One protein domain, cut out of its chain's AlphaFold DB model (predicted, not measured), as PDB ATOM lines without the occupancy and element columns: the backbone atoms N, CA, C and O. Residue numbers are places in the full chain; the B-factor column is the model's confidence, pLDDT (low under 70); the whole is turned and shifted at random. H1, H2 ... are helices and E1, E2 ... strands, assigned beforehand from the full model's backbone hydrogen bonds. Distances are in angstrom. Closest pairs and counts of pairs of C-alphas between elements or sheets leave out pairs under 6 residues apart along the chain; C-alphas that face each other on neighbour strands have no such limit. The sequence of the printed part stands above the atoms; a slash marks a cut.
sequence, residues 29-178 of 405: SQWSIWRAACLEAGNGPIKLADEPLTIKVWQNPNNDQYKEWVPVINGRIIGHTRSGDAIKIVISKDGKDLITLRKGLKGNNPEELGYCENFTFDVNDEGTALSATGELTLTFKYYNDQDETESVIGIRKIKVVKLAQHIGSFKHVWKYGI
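This is residues 29 to 178 of the 405 residues of an uncharacterized protein of bacterium (UniProt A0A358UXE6). Two sheets stand partly face to face as a loose sandwich: a strongly twisted, curled sheet of five strands, E4, E3, E6, E7 and E8, and a smaller one of three, E1, E2 and E5. Helix H1 lies at one end of the long axis, and the far tip of the hairpin E7 and E8 lies at the other. The printed part has 150 residues, with one named helix and then eight named strands, H1 E1 E2 E3 E4 E5 E6 E7 E8; both sheets are antiparallel and the class is mostly strand. The whole is loose, with a radius of gyration of the C-alphas of 18.4 A, and elongated, spanning 64 by 35 by 24 A.

H1, residues 29 to 43, begins at C-alpha 29 (0.202, 48.155, -43.423) and is 21.0 A long. E1 is residues 54 to 58 and E2 residues 70 to 78, 25.4 A long. E3 is residues 86 to 93, E4 residues 96 to 104 and E5 residues 116 to 121. E6, residues 134 to 144, is 32.0 A long. E7, residues 149 to 167, is the longest strand, 48.1 A, and bends by 64 degrees at Ile 153, C-alpha (-8.265, 39.084, -13.621). E8, residues 171 to 178, ends at C-alpha 178 (0.862, 54.287, -0.651).

The larger sheet runs E4, E3, E6, E7, E8. In the hairpin E3 and E4, N 89 and O 101 are 2.9 A apart, within hydrogen-bond range; between E3 and E6, N 88 and O 141 are at 2.8 A. E6, E7 and E8 form a meander, each strand the antiparallel neighbour of the one before. Its pairing is staggered: E7 pairs with E6 over residues 149 to 160, with N 138 and O 156 at 2.8 A, and with E8 over residues 160 to 167, with N 163 and O 175 at 2.8 A. In the smaller sheet E1, E2, E5, N 56 and O 72 are at 2.8 A and N 75 and O 119 at 3.0 A. The sandwich, two sheets face to face, has strands at 35 degrees across it. The closest C-alphas of E1 and E8, those of Val 57 and Gly 177, are 6.1 A apart. H1 only grazes the smaller sheet, with residues 38 to 43; in H1 every O i to N i+4 pair is within hydrogen-bond range.

The C-alphas farthest apart, those of Ser 29 and Phe 170, are 65.1 A apart. The printed part has no cut. The links E1 to E2, E4 to E5 and E5 to E6 are long. Mean pLDDT of the printed part is 87.2; residues 64 to 65, 110 to 113, 125 to 127 and 164 to 172 are under 70.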
ATOM      1  N   SER A  29      -0.453  49.256 -44.155       73.81
ATOM      2  CA  SER A  29       0.202  48.155 -43.423       73.81
ATOM      3  C   SER A  29       0.292  48.367 -41.897       73.81
ATOM      4  O   SER A  29      -0.172  47.520 -41.134       73.81
ATOM      5  N   GLN A  30       0.789  49.499 -41.384       82.00
ATOM      6  CA  GLN A  30       0.968  49.677 -39.928       82.00
ATOM      7  C   GLN A  30      -0.353  49.911 -39.188       82.00
ATOM      8  O   GLN A  30      -0.557  49.380 -38.089       82.00
ATOM      9  N   TRP A  31      -1.275  50.673 -39.785       81.31
ATOM     10  CA  TRP A  31      -2.612  50.860 -39.220       81.31
ATOM     11  C   TRP A  31      -3.380  49.536 -39.159       81.31
ATOM     12  O   TRP A  31      -4.013  49.242 -38.143       81.31
ATOM     13  N   SER A  32      -3.276  48.693 -40.194       82.94
ATOM     14  CA  SER A  32      -3.904  47.369 -40.178       82.94
ATOM     15  C   SER A  32      -3.274  46.432 -39.143       82.94
ATOM     16  O   SER A  32      -4.022  45.754 -38.440       82.94
ATOM     17  N   ILE A  33      -1.945  46.452 -38.956       85.38
ATOM     18  CA  ILE A  33      -1.261  45.714 -37.876       85.38
ATOM     19  C   ILE A  33      -1.798  46.143 -36.504       85.38
ATOM     20  O   ILE A  33      -2.185  45.301 -35.689       85.38
ATOM     21  N   TRP A  34      -1.864  47.452 -36.247       85.00
ATOM     22  CA  TRP A  34      -2.370  47.971 -34.976       85.00
ATOM     23  C   TRP A  34      -3.844  47.602 -34.760       85.00
ATOM     24  O   TRP A  34      -4.219  47.118 -33.690       85.00
ATOM     25  N   ARG A  35      -4.678  47.751 -35.793       85.00
ATOM     26  CA  ARG A  35      -6.097  47.381 -35.757       85.00
ATOM     27  C   ARG A  35      -6.295  45.887 -35.507       85.00
ATOM     28  O   ARG A  35      -7.155  45.526 -34.706       85.00
ATOM     29  N   ALA A  36      -5.505  45.029 -36.147       87.12
ATOM     30  CA  ALA A  36      -5.549  43.588 -35.932       87.12
ATOM     31  C   ALA A  36      -5.221  43.234 -34.475       87.12
ATOM     32  O   ALA A  36      -5.970  42.484 -33.851       87.12
ATOM     33  N   ALA A  37      -4.187  43.852 -33.894       87.88
ATOM     34  CA  ALA A  37      -3.843  43.666 -32.485       87.88
ATOM     35  C   ALA A  37      -4.964  44.137 -31.537       87.88
ATOM     36  O   ALA A  37      -5.238  43.496 -30.521       87.88
ATOM     37  N   CYS A  38      -5.646  45.240 -31.865       88.38
ATOM     38  CA  CYS A  38      -6.818  45.710 -31.124       88.38
ATOM     39  C   CYS A  38      -7.985  44.717 -31.192       88.38
ATOM     40  O   CYS A  38      -8.578  44.403 -30.161       88.38
ATOM     41  N   LEU A  39      -8.295  44.188 -32.377       87.25
ATOM     42  CA  LEU A  39      -9.356  43.193 -32.556       87.25
ATOM     43  C   LEU A  39      -9.037  41.881 -31.830       87.25
ATOM     44  O   LEU A  39      -9.906  41.325 -31.166       87.25
ATOM     45  N   GLU A  40      -7.791  41.409 -31.904       88.25
ATOM     46  CA  GLU A  40      -7.338  40.233 -31.158       88.25
ATOM     47  C   GLU A  40      -7.491  40.444 -29.648       88.25
ATOM     48  O   GLU A  40      -8.053  39.597 -28.954       88.25
ATOM     49  N   ALA A  41      -7.063  41.601 -29.139       88.19
ATOM     50  CA  ALA A  41      -7.216  41.941 -27.731       88.19
ATOM     51  C   ALA A  41      -8.690  42.030 -27.305       88.19
ATOM     52  O   ALA A  41      -9.022  41.566 -26.217       88.19
ATOM     53  N   GLY A  42      -9.563  42.588 -28.150       86.81
ATOM     54  CA  GLY A  42     -11.006  42.664 -27.905       86.81
ATOM     55  C   GLY A  42     -11.684  41.292 -27.881       86.81
ATOM     56  O   GLY A  42     -12.538  41.050 -27.035       86.81
ATOM     57  N   ASN A  43     -11.262  40.374 -28.752       86.62
ATOM     58  CA  ASN A  43     -11.797  39.009 -28.824       86.62
ATOM     59  C   ASN A  43     -11.166  38.045 -27.804       86.62
ATOM     60  O   ASN A  43     -11.635  36.916 -27.639       86.62
ATOM     61  N   GLY A  44     -10.085  38.461 -27.146       87.94
ATOM     62  CA  GLY A  44      -9.390  37.683 -26.133       87.94
ATOM     63  C   GLY A  44     -10.124  37.626 -24.787       87.94
ATOM     64  O   GLY A  44     -11.121  38.315 -24.565       87.94
ATOM     65  N   PRO A  45      -9.618  36.810 -23.842       90.75
ATOM     66  CA  PRO A  45     -10.155  36.777 -22.490       90.75
ATOM     67  C   PRO A  45      -9.942  38.119 -21.790       90.75
ATOM     68  O   PRO A  45      -8.933  38.796 -22.004       90.75
ATOM     69  N   ILE A  46     -10.866  38.445 -20.889       93.75
ATOM     70  CA  ILE A  46     -10.815  39.666 -20.094       93.75
ATOM     71  C   ILE A  46      -9.571  39.681 -19.201       93.75
ATOM     72  O   ILE A  46      -9.318  38.744 -18.441       93.75
ATOM     73  N   LYS A  47      -8.800  40.770 -19.271       94.56
ATOM     74  CA  LYS A  47      -7.570  40.970 -18.493       94.56
ATOM     75  C   LYS A  47      -7.553  42.346 -17.841       94.56
ATOM     76  O   LYS A  47      -8.031  43.323 -18.411       94.56
ATOM     77  N   LEU A  48      -6.939  42.438 -16.664       95.75
ATOM     78  CA  LEU A  48      -6.560  43.725 -16.087       95.75
ATOM     79  C   LEU A  48      -5.321  44.251 -16.815       95.75
ATOM     80  O   LEU A  48      -4.311  43.552 -16.892       95.75
ATOM     81  N   ALA A  49      -5.379  45.487 -17.304       94.62
ATOM     82  CA  ALA A  49      -4.197  46.148 -17.828       94.62
ATOM     83  C   ALA A  49      -3.273  46.575 -16.676       94.62
ATOM     84  O   ALA A  49      -3.716  47.182 -15.698       94.62
ATOM     85  N   ASP A  50      -1.978  46.305 -16.813       93.25
ATOM     86  CA  ASP A  50      -0.945  46.796 -15.902       93.25
ATOM     87  C   ASP A  50      -0.785  48.319 -16.010       93.25
ATOM     88  O   ASP A  50      -0.467  48.966 -15.022       93.25
ATOM     89  N   GLU A  51      -1.099  48.902 -17.168       87.81
ATOM     90  CA  GLU A  51      -1.102  50.344 -17.436       87.81
ATOM     91  C   GLU A  51      -2.426  50.738 -18.128       87.81
ATOM     92  O   GLU A  51      -2.818  50.062 -19.086       87.81
ATOM     93  N   PRO A  52      -3.126  51.820 -17.720       87.56
ATOM     94  CA  PRO A  52      -2.755  52.848 -16.741       87.56
ATOM     95  C   PRO A  52      -3.331  52.599 -15.338       87.56
ATOM     96  O   PRO A  52      -4.183  53.355 -14.867       87.56
ATOM     97  N   LEU A  53      -2.901  51.534 -14.654       91.75
ATOM     98  CA  LEU A  53      -3.348  51.285 -13.286       91.75
ATOM     99  C   LEU A  53      -2.737  52.322 -12.332       91.75
ATOM    100  O   LEU A  53      -1.522  52.483 -12.256       91.75
ATOM    101  N   THR A  54      -3.582  52.998 -11.558       91.06
ATOM    102  CA  THR A  54      -3.166  53.874 -10.456       91.06
ATOM    103  C   THR A  54      -3.951  53.543  -9.204       91.06
ATOM    104  O   THR A  54      -5.153  53.281  -9.270       91.06
ATOM    105  N   ILE A  55      -3.266  53.559  -8.064       91.00
ATOM    106  CA  ILE A  55      -3.871  53.301  -6.759       91.00
ATOM    107  C   ILE A  55      -3.418  54.409  -5.824       91.00
ATOM    108  O   ILE A  55      -2.240  54.516  -5.492       91.00
ATOM    109  N   LYS A  56      -4.358  55.244  -5.407       88.69
ATOM    110  CA  LYS A  56      -4.128  56.402  -4.550       88.69
ATOM    111  C   LYS A  56      -4.977  56.287  -3.297       88.69
ATOM    112  O   LYS A  56      -5.940  55.520  -3.235       88.69
ATOM    113  N   VAL A  57      -4.614  57.079  -2.301       87.25
ATOM    114  CA  VAL A  57      -5.446  57.291  -1.123       87.25
ATOM    115  C   VAL A  57      -6.051  58.680  -1.211       87.25
ATOM    116  O   VAL A  57      -5.375  59.640  -1.582       87.25
ATOM    117  N   TRP A  58      -7.319  58.788  -0.855       86.56
ATOM    118  CA  TRP A  58      -7.947  60.059  -0.545       86.56
ATOM    119  C   TRP A  58      -8.341  60.083   0.918       86.56
ATOM    120  O   TRP A  58      -8.609  59.047   1.524       86.56
ATOM    121  N   GLN A  59      -8.367  61.268   1.508       81.06
ATOM    122  CA  GLN A  59      -8.818  61.433   2.874       81.06
ATOM    123  C   GLN A  59      -9.708  62.668   2.953       81.06
ATOM    124  O   GLN A  59      -9.355  63.716   2.410       81.06
ATOM    125  N   ASN A  60     -10.842  62.545   3.644       77.69
ATOM    126  CA  ASN A  60     -11.787  63.644   3.777       77.69
ATOM    127  C   ASN A  60     -11.152  64.791   4.591       77.69
ATOM    128  O   ASN A  60     -10.819  64.579   5.763       77.69
ATOM    129  N   PRO A  61     -11.009  66.000   4.015       73.25
ATOM    130  CA  PRO A  61     -10.396  67.137   4.700       73.25
ATOM    131  C   PRO A  61     -11.183  67.615   5.927       73.25
ATOM    132  O   PRO A  61     -10.612  68.265   6.802       73.25
ATOM    133  N   ASN A  62     -12.470  67.272   6.017       72.56
ATOM    134  CA  ASN A  62     -13.339  67.610   7.142       72.56
ATOM    135  C   ASN A  62     -13.184  66.645   8.332       72.56
ATOM    136  O   ASN A  62     -13.735  66.898   9.401       72.56
ATOM    137  N   ASN A  63     -12.445  65.538   8.184       72.12
ATOM    138  CA  ASN A  63     -12.142  64.643   9.299       72.12
ATOM    139  C   ASN A  63     -10.911  65.159  10.053       72.12
ATOM    140  O   ASN A  63      -9.777  64.990   9.610       72.12
ATOM    141  N   ASP A  64     -11.131  65.739  11.234       65.44
ATOM    142  CA  ASP A  64     -10.111  66.448  12.018       65.44
ATOM    143  C   ASP A  64      -8.847  65.656  12.363       65.44
ATOM    144  O   ASP A  64      -7.819  66.246  12.703       65.44
ATOM    145  N   GLN A  65      -8.917  64.329  12.293       66.12
ATOM    146  CA  GLN A  65      -7.813  63.426  12.600       66.12
ATOM    147  C   GLN A  65      -7.465  62.501  11.439       66.12
ATOM    148  O   GLN A  65      -6.557  61.681  11.600       66.12
ATOM    149  N   TYR A  66      -8.176  62.619  10.307       71.31
ATOM    150  CA  TYR A  66      -7.910  61.860   9.089       71.31
ATOM    151  C   TYR A  66      -7.683  60.366   9.398       71.31
ATOM    152  O   TYR A  66      -6.708  59.741   8.978       71.31
ATOM    153  N   LYS A  67      -8.554  59.803  10.252       78.12
ATOM    154  CA  LYS A  67      -8.370  58.465  10.845       78.12
ATOM    155  C   LYS A  67      -8.520  57.341   9.833       78.12
ATOM    156  O   LYS A  67      -8.049  56.237  10.100       78.12
ATOM    157  N   GLU A  68      -9.125  57.635   8.697       87.38
ATOM    158  CA  GLU A  68      -9.423  56.698   7.628       87.38
ATOM    159  C   GLU A  68      -9.007  57.294   6.281       87.38
ATOM    160  O   GLU A  68      -8.703  58.489   6.171       87.38
ATOM    161  N   TRP A  69      -8.971  56.444   5.268       89.19
ATOM    162  CA  TRP A  69      -8.687  56.798   3.888       89.19
ATOM    163  C   TRP A  69      -9.599  56.019   2.943       89.19
ATOM    164  O   TRP A  69     -10.007  54.902   3.244       89.19
ATOM    165  N   VAL A  70      -9.905  56.608   1.795       90.88
ATOM    166  CA  VAL A  70     -10.705  56.014   0.723       90.88
ATOM    167  C   VAL A  70      -9.764  55.612  -0.417       90.88
ATOM    168  O   VAL A  70      -8.923  56.428  -0.816       90.88
ATOM    169  N   PRO A  71      -9.850  54.381  -0.947       92.75
ATOM    170  CA  PRO A  71      -9.087  53.986  -2.125       92.75
ATOM    171  C   PRO A  71      -9.595  54.713  -3.376       92.75
ATOM    172  O   PRO A  71     -10.755  54.584  -3.750       92.75
ATOM    173  N   VAL A  72      -8.700  55.419  -4.069       92.75
ATOM    174  CA  VAL A  72      -8.961  55.982  -5.402       92.75
ATOM    175  C   VAL A  72      -8.201  55.147  -6.420       92.75
ATOM    176  O   VAL A  72      -6.969  55.136  -6.424       92.75
ATOM    177  N   ILE A  73      -8.924  54.416  -7.265       94.25
ATOM    178  CA  ILE A  73      -8.337  53.432  -8.180       94.25
ATOM    179  C   ILE A  73      -8.807  53.722  -9.595       94.25
ATOM    180  O   ILE A  73     -10.001  53.639  -9.877       94.25
ATOM    181  N   ASN A  74      -7.865  53.998 -10.494       94.19
ATOM    182  CA  ASN A  74      -8.135  54.084 -11.927       94.19
ATOM    183  C   ASN A  74      -7.415  52.951 -12.631       94.19
ATOM    184  O   ASN A  74      -6.269  52.659 -12.303       94.19
ATOM    185  N   GLY A  75      -8.056  52.339 -13.613       94.81
ATOM    186  CA  GLY A  75      -7.425  51.295 -14.396       94.81
ATOM    187  C   GLY A  75      -8.178  51.017 -15.679       94.81
ATOM    188  O   GLY A  75      -9.091  51.748 -16.071       94.81
ATOM    189  N   ARG A  76      -7.763  49.943 -16.341       94.88
ATOM    190  CA  ARG A  76      -8.316  49.516 -17.617       94.88
ATOM    191  C   ARG A  76      -8.481  48.010 -17.640       94.88
ATOM    192  O   ARG A  76      -7.615  47.277 -17.169       94.88
ATOM    193  N   ILE A  77      -9.587  47.574 -18.216       95.44
ATOM    194  CA  ILE A  77      -9.814  46.196 -18.622       95.44
ATOM    195  C   ILE A  77      -9.543  46.093 -20.123       95.44
ATOM    196  O   ILE A  77      -9.926  46.989 -20.871       95.44
ATOM    197  N   ILE A  78      -8.871  45.025 -20.544       94.12
ATOM    198  CA  ILE A  78      -8.684  44.640 -21.947       94.12
ATOM    199  C   ILE A  78      -9.595  43.449 -22.245       94.12
ATOM    200  O   ILE A  78      -9.679  42.539 -21.420       94.12
ATOM    201  N   GLY A  79     -10.241  43.459 -23.407       93.19
ATOM    202  CA  GLY A  79     -11.223  42.466 -23.843       93.19
ATOM    203  C   GLY A  79     -12.615  43.068 -24.027       93.19
ATOM    204  O   GLY A  79     -12.858  44.229 -23.680       93.19
ATOM    205  N   HIS A  80     -13.518  42.274 -24.595       92.06
ATOM    206  CA  HIS A  80     -14.896  42.676 -24.843       92.06
ATOM    207  C   HIS A  80     -15.743  42.666 -23.563       92.06
ATOM    208  O   HIS A  80     -15.929  41.626 -22.933       92.06
ATOM    209  N   THR A  81     -16.286  43.826 -23.210       93.81
ATOM    210  CA  THR A  81     -17.190  44.035 -22.077       93.81
ATOM    211  C   THR A  81     -18.582  44.395 -22.582       93.81
ATOM    212  O   THR A  81     -18.747  44.979 -23.656       93.81
ATOM    213  N   ARG A  82     -19.609  44.103 -21.784       92.81
ATOM    214  CA  ARG A  82     -21.006  44.433 -22.080       92.81
ATOM    215  C   ARG A  82     -21.595  45.339 -21.013       92.81
ATOM    216  O   ARG A  82     -21.145  45.386 -19.870       92.81
ATOM    217  N   SER A  83     -22.655  46.042 -21.395       94.38
ATOM    218  CA  SER A  83     -23.508  46.718 -20.420       94.38
ATOM    219  C   SER A  83     -24.102  45.678 -19.467       94.38
ATOM    220  O   SER A  83     -24.677  44.693 -19.924       94.38
ATOM    221  N   GLY A  84     -23.942  45.894 -18.161       93.75
ATOM    222  CA  GLY A  84     -24.352  44.951 -17.109       93.75
ATOM    223  C   GLY A  84     -23.172  44.258 -16.425       93.75
ATOM    224  O   GLY A  84     -23.217  44.042 -15.207       93.75
ATOM    225  N   ASP A  85     -22.074  44.029 -17.157       97.44
ATOM    226  CA  ASP A  85     -20.834  43.493 -16.595       97.44
ATOM    227  C   ASP A  85     -20.270  44.430 -15.518       97.44
ATOM    228  O   ASP A  85     -20.640  45.605 -15.405       97.44
ATOM    229  N   ALA A  86     -19.366  43.928 -14.677       97.94
ATOM    230  CA  ALA A  86     -18.784  44.742 -13.616       97.94
ATOM    231  C   ALA A  86     -17.331  44.397 -13.303       97.94
ATOM    232  O   ALA A  86     -16.913  43.241 -13.339       97.94
ATOM    233  N   ILE A  87     -16.589  45.414 -12.871       97.94
ATOM    234  CA  ILE A  87     -15.333  45.232 -12.151       97.94
ATOM    235  C   ILE A  87     -15.610  45.233 -10.648       97.94
ATOM    236  O   ILE A  87     -16.333  46.090 -10.127       97.94
ATOM    237  N   LYS A  88     -15.009  44.277  -9.941       97.62
ATOM    238  CA  LYS A  88     -14.966  44.227  -8.481       97.62
ATOM    239  C   LYS A  88     -13.522  44.245  -7.998       97.62
ATOM    240  O   LYS A  88     -12.655  43.624  -8.609       97.62
ATOM    241  N   ILE A  89     -13.264  44.927  -6.889       98.06
ATOM    242  CA  ILE A  89     -11.954  44.929  -6.232       98.06
ATOM    243  C   ILE A  89     -12.160  44.548  -4.776       98.06
ATOM    244  O   ILE A  89     -12.769  45.299  -4.018       98.06
ATOM    245  N   VAL A  90     -11.644  43.385  -4.391       97.94
ATOM    246  CA  VAL A  90     -11.632  42.944  -2.995       97.94
ATOM    247  C   VAL A  90     -10.310  43.374  -2.375       97.94
ATOM    248  O   VAL A  90      -9.250  42.913  -2.802       97.94
ATOM    249  N   ILE A  91     -10.368  44.265  -1.387       98.06
ATOM    250  CA  ILE A  91      -9.203  44.698  -0.614       98.06
ATOM    251  C   ILE A  91      -9.177  43.885   0.672       98.06
ATOM    252  O   ILE A  91     -10.121  43.930   1.460       98.06
ATOM    253  N   SER A  92      -8.090  43.157   0.894       98.19
ATOM    254  CA  SER A  92      -7.925  42.255   2.031       98.19
ATOM    255  C   SER A  92      -6.605  42.491   2.758       98.19
ATOM    256  O   SER A  92      -5.639  43.027   2.203       98.19
ATOM    257  N   LYS A  93      -6.568  42.071   4.021       97.62
ATOM    258  CA  LYS A  93      -5.371  42.048   4.856       97.62
ATOM    259  C   LYS A  93      -5.338  40.747   5.641       97.62
ATOM    260  O   LYS A  93      -6.346  40.372   6.233       97.62
ATOM    261  N   ASP A  94      -4.196  40.063   5.629       94.88
ATOM    262  CA  ASP A  94      -3.991  38.801   6.354       94.88
ATOM    263  C   ASP A  94      -5.086  37.752   6.055       94.88
ATOM    264  O   ASP A  94      -5.565  37.045   6.938       94.88
ATOM    265  N   GLY A  95      -5.534  37.696   4.793       92.25
ATOM    266  CA  GLY A  95      -6.592  36.789   4.327       92.25
ATOM    267  C   GLY A  95      -8.022  37.202   4.696       92.25
ATOM    268  O   GLY A  95      -8.960  36.488   4.348       92.25
ATOM    269  N   LYS A  96      -8.214  38.338   5.375       97.12
ATOM    270  CA  LYS A  96      -9.531  38.884   5.707       97.12
ATOM    271  C   LYS A  96      -9.902  40.021   4.762       97.12
ATOM    272  O   LYS A  96      -9.184  41.019   4.678       97.12
ATOM    273  N   ASP A  97     -11.059  39.902   4.125       97.44
ATOM    274  CA  ASP A  97     -11.636  40.976   3.320       97.44
ATOM    275  C   ASP A  97     -11.990  42.170   4.215       97.44
ATOM    276  O   ASP A  97     -12.673  42.041   5.234       97.44
ATOM    277  N   LEU A  98     -11.477  43.339   3.842       96.38
ATOM    278  CA  LEU A  98     -11.775  44.612   4.490       96.38
ATOM    279  C   LEU A  98     -12.936  45.302   3.784       96.38
ATOM    280  O   LEU A  98     -13.826  45.834   4.440       96.38
ATOM    281  N   ILE A  99     -12.910  45.287   2.450       95.81
ATOM    282  CA  ILE A  99     -13.927  45.910   1.614       95.81
ATOM    283  C   ILE A  99     -13.976  45.290   0.218       95.81
ATOM    284  O   ILE A  99     -12.967  44.813  -0.301       95.81
ATOM    285  N   THR A 100     -15.155  45.338  -0.405       95.81
ATOM    286  CA  THR A 100     -15.346  45.060  -1.829       95.81
ATOM    287  C   THR A 100     -15.887  46.298  -2.527       95.81
ATOM    288  O   THR A 100     -16.977  46.765  -2.211       95.81
ATOM    289  N   LEU A 101     -15.137  46.803  -3.501       96.00
ATOM    290  CA  LEU A 101     -15.584  47.850  -4.414       96.00
ATOM    291  C   LEU A 101     -16.239  47.193  -5.631       96.00
ATOM    292  O   LEU A 101     -15.743  46.171  -6.106       96.00
ATOM    293  N   ARG A 102     -17.323  47.766  -6.165       95.44
ATOM    294  CA  ARG A 102     -17.971  47.289  -7.400       95.44
ATOM    295  C   ARG A 102     -18.356  48.457  -8.295       95.44
ATOM    296  O   ARG A 102     -18.961  49.414  -7.828       95.44
ATOM    297  N   LYS A 103     -18.073  48.346  -9.592       95.19
ATOM    298  CA  LYS A 103     -18.504  49.313 -10.605       95.19
ATOM    299  C   LYS A 103     -19.030  48.591 -11.835       95.19
ATOM    300  O   LYS A 103     -18.350  47.720 -12.371       95.19
ATOM    301  N   GLY A 104     -20.243  48.953 -12.250       96.06
ATOM    302  CA  GLY A 104     -20.811  48.493 -13.515       96.06
ATOM    303  C   GLY A 104     -20.042  49.073 -14.698       96.06
ATOM    304  O   GLY A 104     -19.584  50.220 -14.646       96.06
ATOM    305  N   LEU A 105     -19.902  48.265 -15.735       95.56
ATOM    306  CA  LEU A 105     -19.285  48.606 -17.003       95.56
ATOM    307  C   LEU A 105     -20.369  49.040 -17.993       95.56
ATOM    308  O   LEU A 105     -21.517  48.592 -17.935       95.56
ATOM    309  N   LYS A 106     -20.009  49.971 -18.873       93.38
ATOM    310  CA  LYS A 106     -20.860  50.457 -19.962       93.38
ATOM    311  C   LYS A 106     -20.880  49.477 -21.133       93.38
ATOM    312  O   LYS A 106     -21.838  49.486 -21.902       93.38
ATOM    313  N   GLY A 107     -19.844  48.650 -21.244       91.25
ATOM    314  CA  GLY A 107     -19.576  47.836 -22.414       91.25
ATOM    315  C   GLY A 107     -18.751  48.596 -23.446       91.25
ATOM    316  O   GLY A 107     -18.809  49.827 -23.538       91.25
ATOM    317  N   ASN A 108     -17.986  47.851 -24.232       89.50
ATOM    318  CA  ASN A 108     -17.205  48.370 -25.343       89.50
ATOM    319  C   ASN A 108     -17.600  47.673 -26.650       89.50
ATOM    320  O   ASN A 108     -18.049  46.527 -26.658       89.50
ATOM    321  N   ASN A 109     -17.462  48.392 -27.764       78.75
ATOM    322  CA  ASN A 109     -17.694  47.833 -29.089       78.75
ATOM    323  C   ASN A 109     -16.340  47.466 -29.727       78.75
ATOM    324  O   ASN A 109     -15.590  48.379 -30.089       78.75
ATOM    325  N   PRO A 110     -16.012  46.172 -29.897       68.44
ATOM    326  CA  PRO A 110     -14.761  45.752 -30.526       68.44
ATOM    327  C   PRO A 110     -14.631  46.264 -31.966       68.44
ATOM    328  O   PRO A 110     -13.520  46.529 -32.426       68.44
ATOM    329  N   GLU A 111     -15.758  46.450 -32.666       65.88
ATOM    330  CA  GLU A 111     -15.794  46.922 -34.055       65.88
ATOM    331  C   GLU A 111     -15.395  48.403 -34.187       65.88
ATOM    332  O   GLU A 111     -14.861  48.807 -35.219       65.88
ATOM    333  N   GLU A 112     -15.559  49.191 -33.120       65.88
ATOM    334  CA  GLU A 112     -15.149  50.603 -33.025       65.88
ATOM    335  C   GLU A 112     -13.746  50.766 -32.415       65.88
ATOM    336  O   GLU A 112     -13.427  51.802 -31.836       65.88
ATOM    337  N   LEU A 113     -12.900  49.729 -32.495       64.25
ATOM    338  CA  LEU A 113     -11.587  49.677 -31.831       64.25
ATOM    339  C   LEU A 113     -11.689  49.734 -30.293       64.25
ATOM    340  O   LEU A 113     -10.693  49.959 -29.601       64.25
ATOM    341  N   GLY A 114     -12.878  49.492 -29.733       70.38
ATOM    342  CA  GLY A 114     -13.126  49.378 -28.302       70.38
ATOM    343  C   GLY A 114     -12.634  48.039 -27.762       70.38
ATOM    344  O   GLY A 114     -13.429  47.191 -27.387       70.38
ATOM    345  N   TYR A 115     -11.317  47.841 -27.716       84.12
ATOM    346  CA  TYR A 115     -10.682  46.648 -27.129       84.12
ATOM    347  C   TYR A 115     -10.526  46.738 -25.607       84.12
ATOM    348  O   TYR A 115      -9.955  45.850 -24.971       84.12
ATOM    349  N   CYS A 116     -10.928  47.863 -25.020       91.31
ATOM    350  CA  CYS A 116     -10.728  48.132 -23.613       91.31
ATOM    351  C   CYS A 116     -11.838  48.993 -23.028       91.31
ATOM    352  O   CYS A 116     -12.566  49.672 -23.749       91.31
ATOM    353  N   GLU A 117     -11.945  48.974 -21.708       93.38
ATOM    354  CA  GLU A 117     -12.815  49.867 -20.960       93.38
ATOM    355  C   GLU A 117     -12.066  50.376 -19.726       93.38
ATOM    356  O   GLU A 117     -11.437  49.604 -18.996       93.38
ATOM    357  N   ASN A 118     -12.086  51.692 -19.504       94.06
ATOM    358  CA  ASN A 118     -11.475  52.289 -18.321       94.06
ATOM    359  C   ASN A 118     -12.471  52.272 -17.156       94.06
ATOM    360  O   ASN A 118     -13.660  52.531 -17.338       94.06
ATOM    361  N   PHE A 119     -11.969  52.056 -15.945       94.44
ATOM    362  CA  PHE A 119     -12.758  52.140 -14.722       94.44
ATOM    363  C   PHE A 119     -12.109  53.089 -13.717       94.44
ATOM    364  O   PHE A 119     -10.888  53.248 -13.681       94.44
ATOM    365  N   THR A 120     -12.951  53.676 -12.870       94.50
ATOM    366  CA  THR A 120     -12.542  54.596 -11.805       94.50
ATOM    367  C   THR A 120     -13.395  54.363 -10.566       94.50
ATOM    368  O   THR A 120     -14.622  54.463 -10.645       94.50
ATOM    369  N   PHE A 121     -12.750  54.100  -9.437       93.06
ATOM    370  CA  PHE A 121     -13.302  54.236  -8.093       93.06
ATOM    371  C   PHE A 121     -12.763  55.546  -7.517       93.06
ATOM    372  O   PHE A 121     -11.547  55.738  -7.508       93.06
ATOM    373  N   ASP A 122     -13.651  56.459  -7.124       86.19
ATOM    374  CA  ASP A 122     -13.298  57.834  -6.752       86.19
ATOM    375  C   ASP A 122     -13.775  58.181  -5.334       86.19
ATOM    376  O   ASP A 122     -14.475  57.406  -4.687       86.19
ATOM    377  N   VAL A 123     -13.418  59.376  -4.872       78.06
ATOM    378  CA  VAL A 123     -13.588  59.880  -3.500       78.06
ATOM    379  C   VAL A 123     -15.030  59.931  -2.988       78.06
ATOM    380  O   VAL A 123     -15.244  59.981  -1.783       78.06
ATOM    381  N   ASN A 124     -16.018  59.917  -3.886       70.00
ATOM    382  CA  ASN A 124     -17.433  60.095  -3.544       70.00
ATOM    383  C   ASN A 124     -18.068  58.872  -2.860       70.00
ATOM    384  O   ASN A 124     -19.244  58.921  -2.506       70.00
ATOM    385  N   ASP A 125     -17.320  57.784  -2.679       64.12
ATOM    386  CA  ASP A 125     -17.793  56.565  -2.026       64.12
ATOM    387  C   ASP A 125     -17.291  56.494  -0.572       64.12
ATOM    388  O   ASP A 125     -16.555  55.590  -0.192       64.12
ATOM    389  N   GLU A 126     -17.622  57.482   0.271       60.03
ATOM    390  CA  GLU A 126     -17.104  57.562   1.654       60.03
ATOM    391  C   GLU A 126     -17.471  56.346   2.525       60.03
ATOM    392  O   GLU A 126     -16.766  56.043   3.489       60.03
ATOM    393  N   GLY A 127     -18.508  55.585   2.149       69.75
ATOM    394  CA  GLY A 127     -18.828  54.280   2.743       69.75
ATOM    395  C   GLY A 127     -17.727  53.226   2.561       69.75
ATOM    396  O   GLY A 127     -17.824  52.138   3.124       69.75
ATOM    397  N   THR A 128     -16.676  53.554   1.803       82.38
ATOM    398  CA  THR A 128     -15.532  52.688   1.510       82.38
ATOM    399  C   THR A 128     -14.258  53.033   2.282       82.38
ATOM    400  O   THR A 128     -13.176  52.530   1.970       82.38
ATOM    401  N   ALA A 129     -14.372  53.881   3.305       89.06
ATOM    402  CA  ALA A 129     -13.244  54.293   4.126       89.06
ATOM    403  C   ALA A 129     -12.599  53.115   4.891       89.06
ATOM    404  O   ALA A 129     -13.264  52.236   5.440       89.06
ATOM    405  N   LEU A 130     -11.268  53.116   4.949       91.06
ATOM    406  CA  LEU A 130     -10.429  52.113   5.595       91.06
ATOM    407  C   LEU A 130      -9.503  52.769   6.620       91.06
ATOM    408  O   LEU A 130      -8.965  53.849   6.399       91.06
ATOM    409  N   SER A 131      -9.232  52.078   7.725       91.19
ATOM    410  CA  SER A 131      -8.192  52.464   8.696       91.19
ATOM    411  C   SER A 131      -6.951  51.564   8.639       91.19
ATOM    412  O   SER A 131      -5.974  51.794   9.357       91.19
ATOM    413  N   ALA A 132      -6.979  50.530   7.793       93.44
ATOM    414  CA  ALA A 132      -5.909  49.552   7.686       93.44
ATOM    415  C   ALA A 132      -4.623  50.162   7.103       93.44
ATOM    416  O   ALA A 132      -4.656  50.988   6.191       93.44
ATOM    417  N   THR A 133      -3.489  49.707   7.634       92.06
ATOM    418  CA  THR A 133      -2.122  50.039   7.203       92.06
ATOM    419  C   THR A 133      -1.306  48.765   6.994       92.06
ATOM    420  O   THR A 133      -1.725  47.675   7.397       92.06
ATOM    421  N   GLY A 134      -0.110  48.906   6.429       91.50
ATOM    422  CA  GLY A 134       0.778  47.805   6.084       91.50
ATOM    423  C   GLY A 134       0.494  47.279   4.684       91.50
ATOM    424  O   GLY A 134      -0.010  48.006   3.828       91.50
ATOM    425  N   GLU A 135       0.854  46.025   4.450       94.50
ATOM    426  CA  GLU A 135       0.588  45.361   3.179       94.50
ATOM    427  C   GLU A 135      -0.892  45.000   3.059       94.50
ATOM    428  O   GLU A 135      -1.471  44.391   3.961       94.50
ATOM    429  N   LEU A 136      -1.496  45.380   1.936       97.00
ATOM    430  CA  LEU A 136      -2.865  45.048   1.566       97.00
ATOM    431  C   LEU A 136      -2.857  44.347   0.211       97.00
ATOM    432  O   LEU A 136      -2.094  44.717  -0.684       97.00
ATOM    433  N   THR A 137      -3.734  43.359   0.051       97.81
ATOM    434  CA  THR A 137      -3.917  42.638  -1.212       97.81
ATOM    435  C   THR A 137      -5.189  43.113  -1.894       97.81
ATOM    436  O   THR A 137      -6.265  43.072  -1.301       97.81
ATOM    437  N   LEU A 138      -5.070  43.538  -3.148       98.06
ATOM    438  CA  LEU A 138      -6.185  43.901  -4.010       98.06
ATOM    439  C   LEU A 138      -6.397  42.781  -5.022       98.06
ATOM    440  O   LEU A 138      -5.531  42.526  -5.858       98.06
ATOM    441  N   THR A 139      -7.556  42.135  -4.959       98.25
ATOM    442  CA  THR A 139      -7.973  41.118  -5.929       98.25
ATOM    443  C   THR A 139      -8.984  41.735  -6.883       98.25
ATOM    444  O   THR A 139     -10.116  42.028  -6.495       98.25
ATOM    445  N   PHE A 140      -8.564  41.939  -8.128       98.12
ATOM    446  CA  PHE A 140      -9.396  42.448  -9.210       98.12
ATOM    447  C   PHE A 140     -10.157  41.290  -9.832       98.12
ATOM    448  O   PHE A 140      -9.565  40.289 -10.249       98.12
ATOM    449  N   LYS A 141     -11.473  41.444  -9.910       98.38
ATOM    450  CA  LYS A 141     -12.367  40.435 -10.451       98.38
ATOM    451  C   LYS A 141     -13.278  41.027 -11.506       98.38
ATOM    452  O   LYS A 141     -13.801  42.126 -11.331       98.38
ATOM    453  N   TYR A 142     -13.484  40.272 -12.568       98.19
ATOM    454  CA  TYR A 142     -14.477  40.557 -13.583       98.19
ATOM    455  C   TYR A 142     -15.734  39.745 -13.310       98.19
ATOM    456  O   TYR A 142     -15.645  38.541 -13.070       98.19
ATOM    457  N   TYR A 143     -16.882  40.406 -13.348       98.12
ATOM    458  CA  TYR A 143     -18.192  39.782 -13.299       98.12
ATOM    459  C   TYR A 143     -18.842  39.885 -14.679       98.12
ATOM    460  O   TYR A 143     -19.048  40.998 -15.166       98.12
ATOM    461  N   ASN A 144     -19.144  38.731 -15.269       96.81
ATOM    462  CA  ASN A 144     -19.889  38.593 -16.514       96.81
ATOM    463  C   ASN A 144     -21.367  38.412 -16.164       96.81
ATOM    464  O   ASN A 144     -21.729  37.415 -15.538       96.81
ATOM    465  N   ASP A 145     -22.196  39.379 -16.544       96.31
ATOM    466  CA  ASP A 145     -23.617  39.403 -16.197       96.31
ATOM    467  C   ASP A 145     -24.434  38.384 -16.993       96.31
ATOM    468  O   ASP A 145     -25.355  37.784 -16.454       96.31
ATOM    469  N   GLN A 146     -24.054  38.116 -18.246       94.25
ATOM    470  CA  GLN A 146     -24.757  37.147 -19.090       94.25
ATOM    471  C   GLN A 146     -24.655  35.723 -18.534       94.25
ATOM    472  O   GLN A 146     -25.630  34.973 -18.572       94.25
ATOM    473  N   ASP A 147     -23.468  35.358 -18.053       95.38
ATOM    474  CA  ASP A 147     -23.186  34.007 -17.563       95.38
ATOM    475  C   ASP A 147     -23.274  33.909 -16.029       95.38
ATOM    476  O   ASP A 147     -23.071  32.833 -15.471       95.38
ATOM    477  N   GLU A 148     -23.521  35.030 -15.342       95.94
ATOM    478  CA  GLU A 148     -23.488  35.168 -13.879       95.94
ATOM    479  C   GLU A 148     -22.189  34.625 -13.245       95.94
ATOM    480  O   GLU A 148     -22.174  34.074 -12.140       95.94
ATOM    481  N   THR A 149     -21.060  34.780 -13.944       97.12
ATOM    482  CA  THR A 149     -19.759  34.255 -13.508       97.12
ATOM    483  C   THR A 149     -18.825  35.348 -13.010       97.12
ATOM    484  O   THR A 149     -18.864  36.498 -13.445       97.12
ATOM    485  N   GLU A 150     -17.932  34.975 -12.093       97.38
ATOM    486  CA  GLU A 150     -16.876  35.844 -11.583       97.38
ATOM    487  C   GLU A 150     -15.508  35.195 -11.801       97.38
ATOM    488  O   GLU A 150     -15.300  34.025 -11.483       97.38
ATOM    489  N   SER A 151     -14.555  35.967 -12.320       96.88
ATOM    490  CA  SER A 151     -13.183  35.520 -12.566       96.88
ATOM    491  C   SER A 151     -12.176  36.504 -11.984       96.88
ATOM    492  O   SER A 151     -12.393  37.715 -11.995       96.88
ATOM    493  N   VAL A 152     -11.063  35.998 -11.452       97.06
ATOM    494  CA  VAL A 152      -9.948  36.843 -11.007       97.06
ATOM    495  C   VAL A 152      -9.123  37.230 -12.228       97.06
ATOM    496  O   VAL A 152      -8.592  36.363 -12.915       97.06
ATOM    497  N   ILE A 153      -8.988  38.532 -12.465       95.75
ATOM    498  CA  ILE A 153      -8.265  39.084 -13.621       95.75
ATOM    499  C   ILE A 153      -6.954  39.775 -13.230       95.75
ATOM    500  O   ILE A 153      -6.187  40.190 -14.094       95.75
ATOM    501  N   GLY A 154      -6.681  39.903 -11.929       95.25
ATOM    502  CA  GLY A 154      -5.422  40.439 -11.428       95.25
ATOM    503  C   GLY A 154      -5.346  40.463  -9.905       95.25
ATOM    504  O   GLY A 154      -6.353  40.600  -9.216       95.25
ATOM    505  N   ILE A 155      -4.128  40.358  -9.379       95.75
ATOM    506  CA  ILE A 155      -3.828  40.553  -7.958       95.75
ATOM    507  C   ILE A 155      -2.717  41.597  -7.851       95.75
ATOM    508  O   ILE A 155      -1.771  41.579  -8.646       95.75
ATOM    509  N   ARG A 156      -2.851  42.517  -6.895       95.88
ATOM    510  CA  ARG A 156      -1.860  43.546  -6.557       95.88
ATOM    511  C   ARG A 156      -1.602  43.571  -5.060       95.88
ATOM    512  O   ARG A 156      -2.497  43.274  -4.272       95.88
ATOM    513  N   LYS A 157      -0.388  43.953  -4.682       94.56
ATOM    514  CA  LYS A 157       0.006  44.202  -3.298       94.56
ATOM    515  C   LYS A 157       0.436  45.653  -3.176       94.56
ATOM    516  O   LYS A 157       1.333  46.097  -3.882       94.56
ATOM    517  N   ILE A 158      -0.213  46.385  -2.281       93.19
ATOM    518  CA  ILE A 158       0.159  47.763  -1.958       93.19
ATOM    519  C   ILE A 158       0.614  47.844  -0.513       93.19
ATOM    520  O   ILE A 158       0.123  47.107   0.341       93.19
ATOM    521  N   LYS A 159       1.506  48.789  -0.223       90.56
ATOM    522  CA  LYS A 159       1.916  49.099   1.143       90.56
ATOM    523  C   LYS A 159       1.381  50.461   1.550       90.56
ATOM    524  O   LYS A 159       1.880  51.491   1.102       90.56
ATOM    525  N   VAL A 160       0.376  50.451   2.418       89.31
ATOM    526  CA  VAL A 160      -0.231  51.662   2.971       89.31
ATOM    527  C   VAL A 160       0.504  52.066   4.240       89.31
ATOM    528  O   VAL A 160       0.625  51.290   5.190       89.31
ATOM    529  N   VAL A 161       0.976  53.303   4.286       84.31
ATOM    530  CA  VAL A 161       1.621  53.899   5.456       84.31
ATOM    531  C   VAL A 161       0.723  54.955   6.080       84.31
ATOM    532  O   VAL A 161      -0.133  55.531   5.417       84.31
ATOM    533  N   LYS A 162       0.928  55.199   7.376       81.75
ATOM    534  CA  LYS A 162       0.250  56.238   8.149       81.75
ATOM    535  C   LYS A 162       1.303  57.089   8.843       81.75
ATOM    536  O   LYS A 162       2.082  56.566   9.638       81.75
ATOM    537  N   LEU A 163       1.334  58.376   8.523       73.94
ATOM    538  CA  LEU A 163       2.382  59.314   8.914       73.94
ATOM    539  C   LEU A 163       1.772  60.540   9.593       73.94
ATOM    540  O   LEU A 163       0.632  60.904   9.318       73.94
ATOM    541  N   ALA A 164       2.515  61.171  10.497       69.25
ATOM    542  CA  ALA A 164       2.068  62.392  11.154       69.25
ATOM    543  C   ALA A 164       2.393  63.612  10.280       69.25
ATOM    544  O   ALA A 164       3.556  63.857   9.969       69.25
ATOM    545  N   GLN A 165       1.379  64.392   9.922       68.75
ATOM    546  CA  GLN A 165       1.519  65.704   9.307       68.75
ATOM    547  C   GLN A 165       1.400  66.801  10.363       68.75
ATOM    548  O   GLN A 165       0.509  66.777  11.212       68.75
ATOM    549  N   HIS A 166       2.245  67.818  10.232       63.88
ATOM    550  CA  HIS A 166       2.140  69.073  10.965       63.88
ATOM    551  C   HIS A 166       1.412  70.105  10.086       63.88
ATOM    552  O   HIS A 166       1.917  70.478   9.028       63.88
ATOM    553  N   ILE A 167       0.215  70.536  10.490       62.94
ATOM    554  CA  ILE A 167      -0.534  71.625   9.847       62.94
ATOM    555  C   ILE A 167      -0.400  72.871  10.726       62.94
ATOM    556  O   ILE A 167      -1.007  72.969  11.796       62.94
ATOM    557  N   GLY A 168       0.414  73.824  10.266       61.38
ATOM    558  CA  GLY A 168       0.773  75.011  11.043       61.38
ATOM    559  C   GLY A 168       1.538  74.666  12.327       61.38
ATOM    560  O   GLY A 168       2.130  73.595  12.449       61.38
ATOM    561  N   SER A 169       1.519  75.579  13.299       56.91
ATOM    562  CA  SER A 169       2.325  75.461  14.522       56.91
ATOM    563  C   SER A 169       1.727  74.548  15.605       56.91
ATOM    564  O   SER A 169       2.405  74.294  16.596       56.91
ATOM    565  N   PHE A 170       0.478  74.072  15.464       55.44
ATOM    566  CA  PHE A 170      -0.253  73.451  16.588       55.44
ATOM    567  C   PHE A 170      -1.112  72.217  16.256       55.44
ATOM    568  O   PHE A 170      -1.573  71.559  17.187       55.44
ATOM    569  N   LYS A 171      -1.367  71.875  14.980       64.88
ATOM    570  CA  LYS A 171      -2.221  70.721  14.633       64.88
ATOM    571  C   LYS A 171      -1.378  69.580  14.071       64.88
ATOM    572  O   LYS A 171      -0.796  69.706  12.996       64.88
ATOM    573  N   HIS A 172      -1.357  68.450  14.775       67.56
ATOM    574  CA  HIS A 172      -0.873  67.184  14.228       67.56
ATOM    575  C   HIS A 172      -2.064  66.388  13.698       67.56
ATOM    576  O   HIS A 172      -3.044  66.185  14.416       67.56
ATOM    577  N   VAL A 173      -1.982  65.939  12.449       71.94
ATOM    578  CA  VAL A 173      -2.981  65.051  11.845       71.94
ATOM    579  C   VAL A 173      -2.321  63.815  11.258       71.94
ATOM    580  O   VAL A 173      -1.134  63.830  10.943       71.94
ATOM    581  N   TRP A 174      -3.078  62.735  11.097       74.38
ATOM    582  CA  TRP A 174      -2.588  61.549  10.403       74.38
ATOM    583  C   TRP A 174      -2.814  61.657   8.896       74.38
ATOM    584  O   TRP A 174      -3.914  61.924   8.444       74.38
ATOM    585  N   LYS A 175      -1.802  61.378   8.088       78.69
ATOM    586  CA  LYS A 175      -1.928  61.233   6.637       78.69
ATOM    587  C   LYS A 175      -1.646  59.792   6.250       78.69
ATOM    588  O   LYS A 175      -0.717  59.180   6.779       78.69
ATOM    589  N   TYR A 176      -2.459  59.252   5.356       82.88
ATOM    590  CA  TYR A 176      -2.183  57.967   4.728       82.88
ATOM    591  C   TYR A 176      -1.441  58.197   3.415       82.88
ATOM    592  O   TYR A 176      -1.576  59.244   2.788       82.88
ATOM    593  N   GLY A 177      -0.680  57.200   2.985       82.00
ATOM    594  CA  GLY A 177      -0.075  57.177   1.660       82.00
ATOM    595  C   GLY A 177       0.207  55.752   1.217       82.00
ATOM    596  O   GLY A 177       0.215  54.834   2.038       82.00
ATOM    597  N   ILE A 178       0.429  55.564  -0.078       84.75
ATOM    598  CA  ILE A 178       0.862  54.287  -0.651       84.75
ATOM    599  C   ILE A 178       2.317  54.439  -1.065       84.75
ATOM    600  O   ILE A 178       2.664  55.412  -1.723       84.75
TER     601      ILE A 178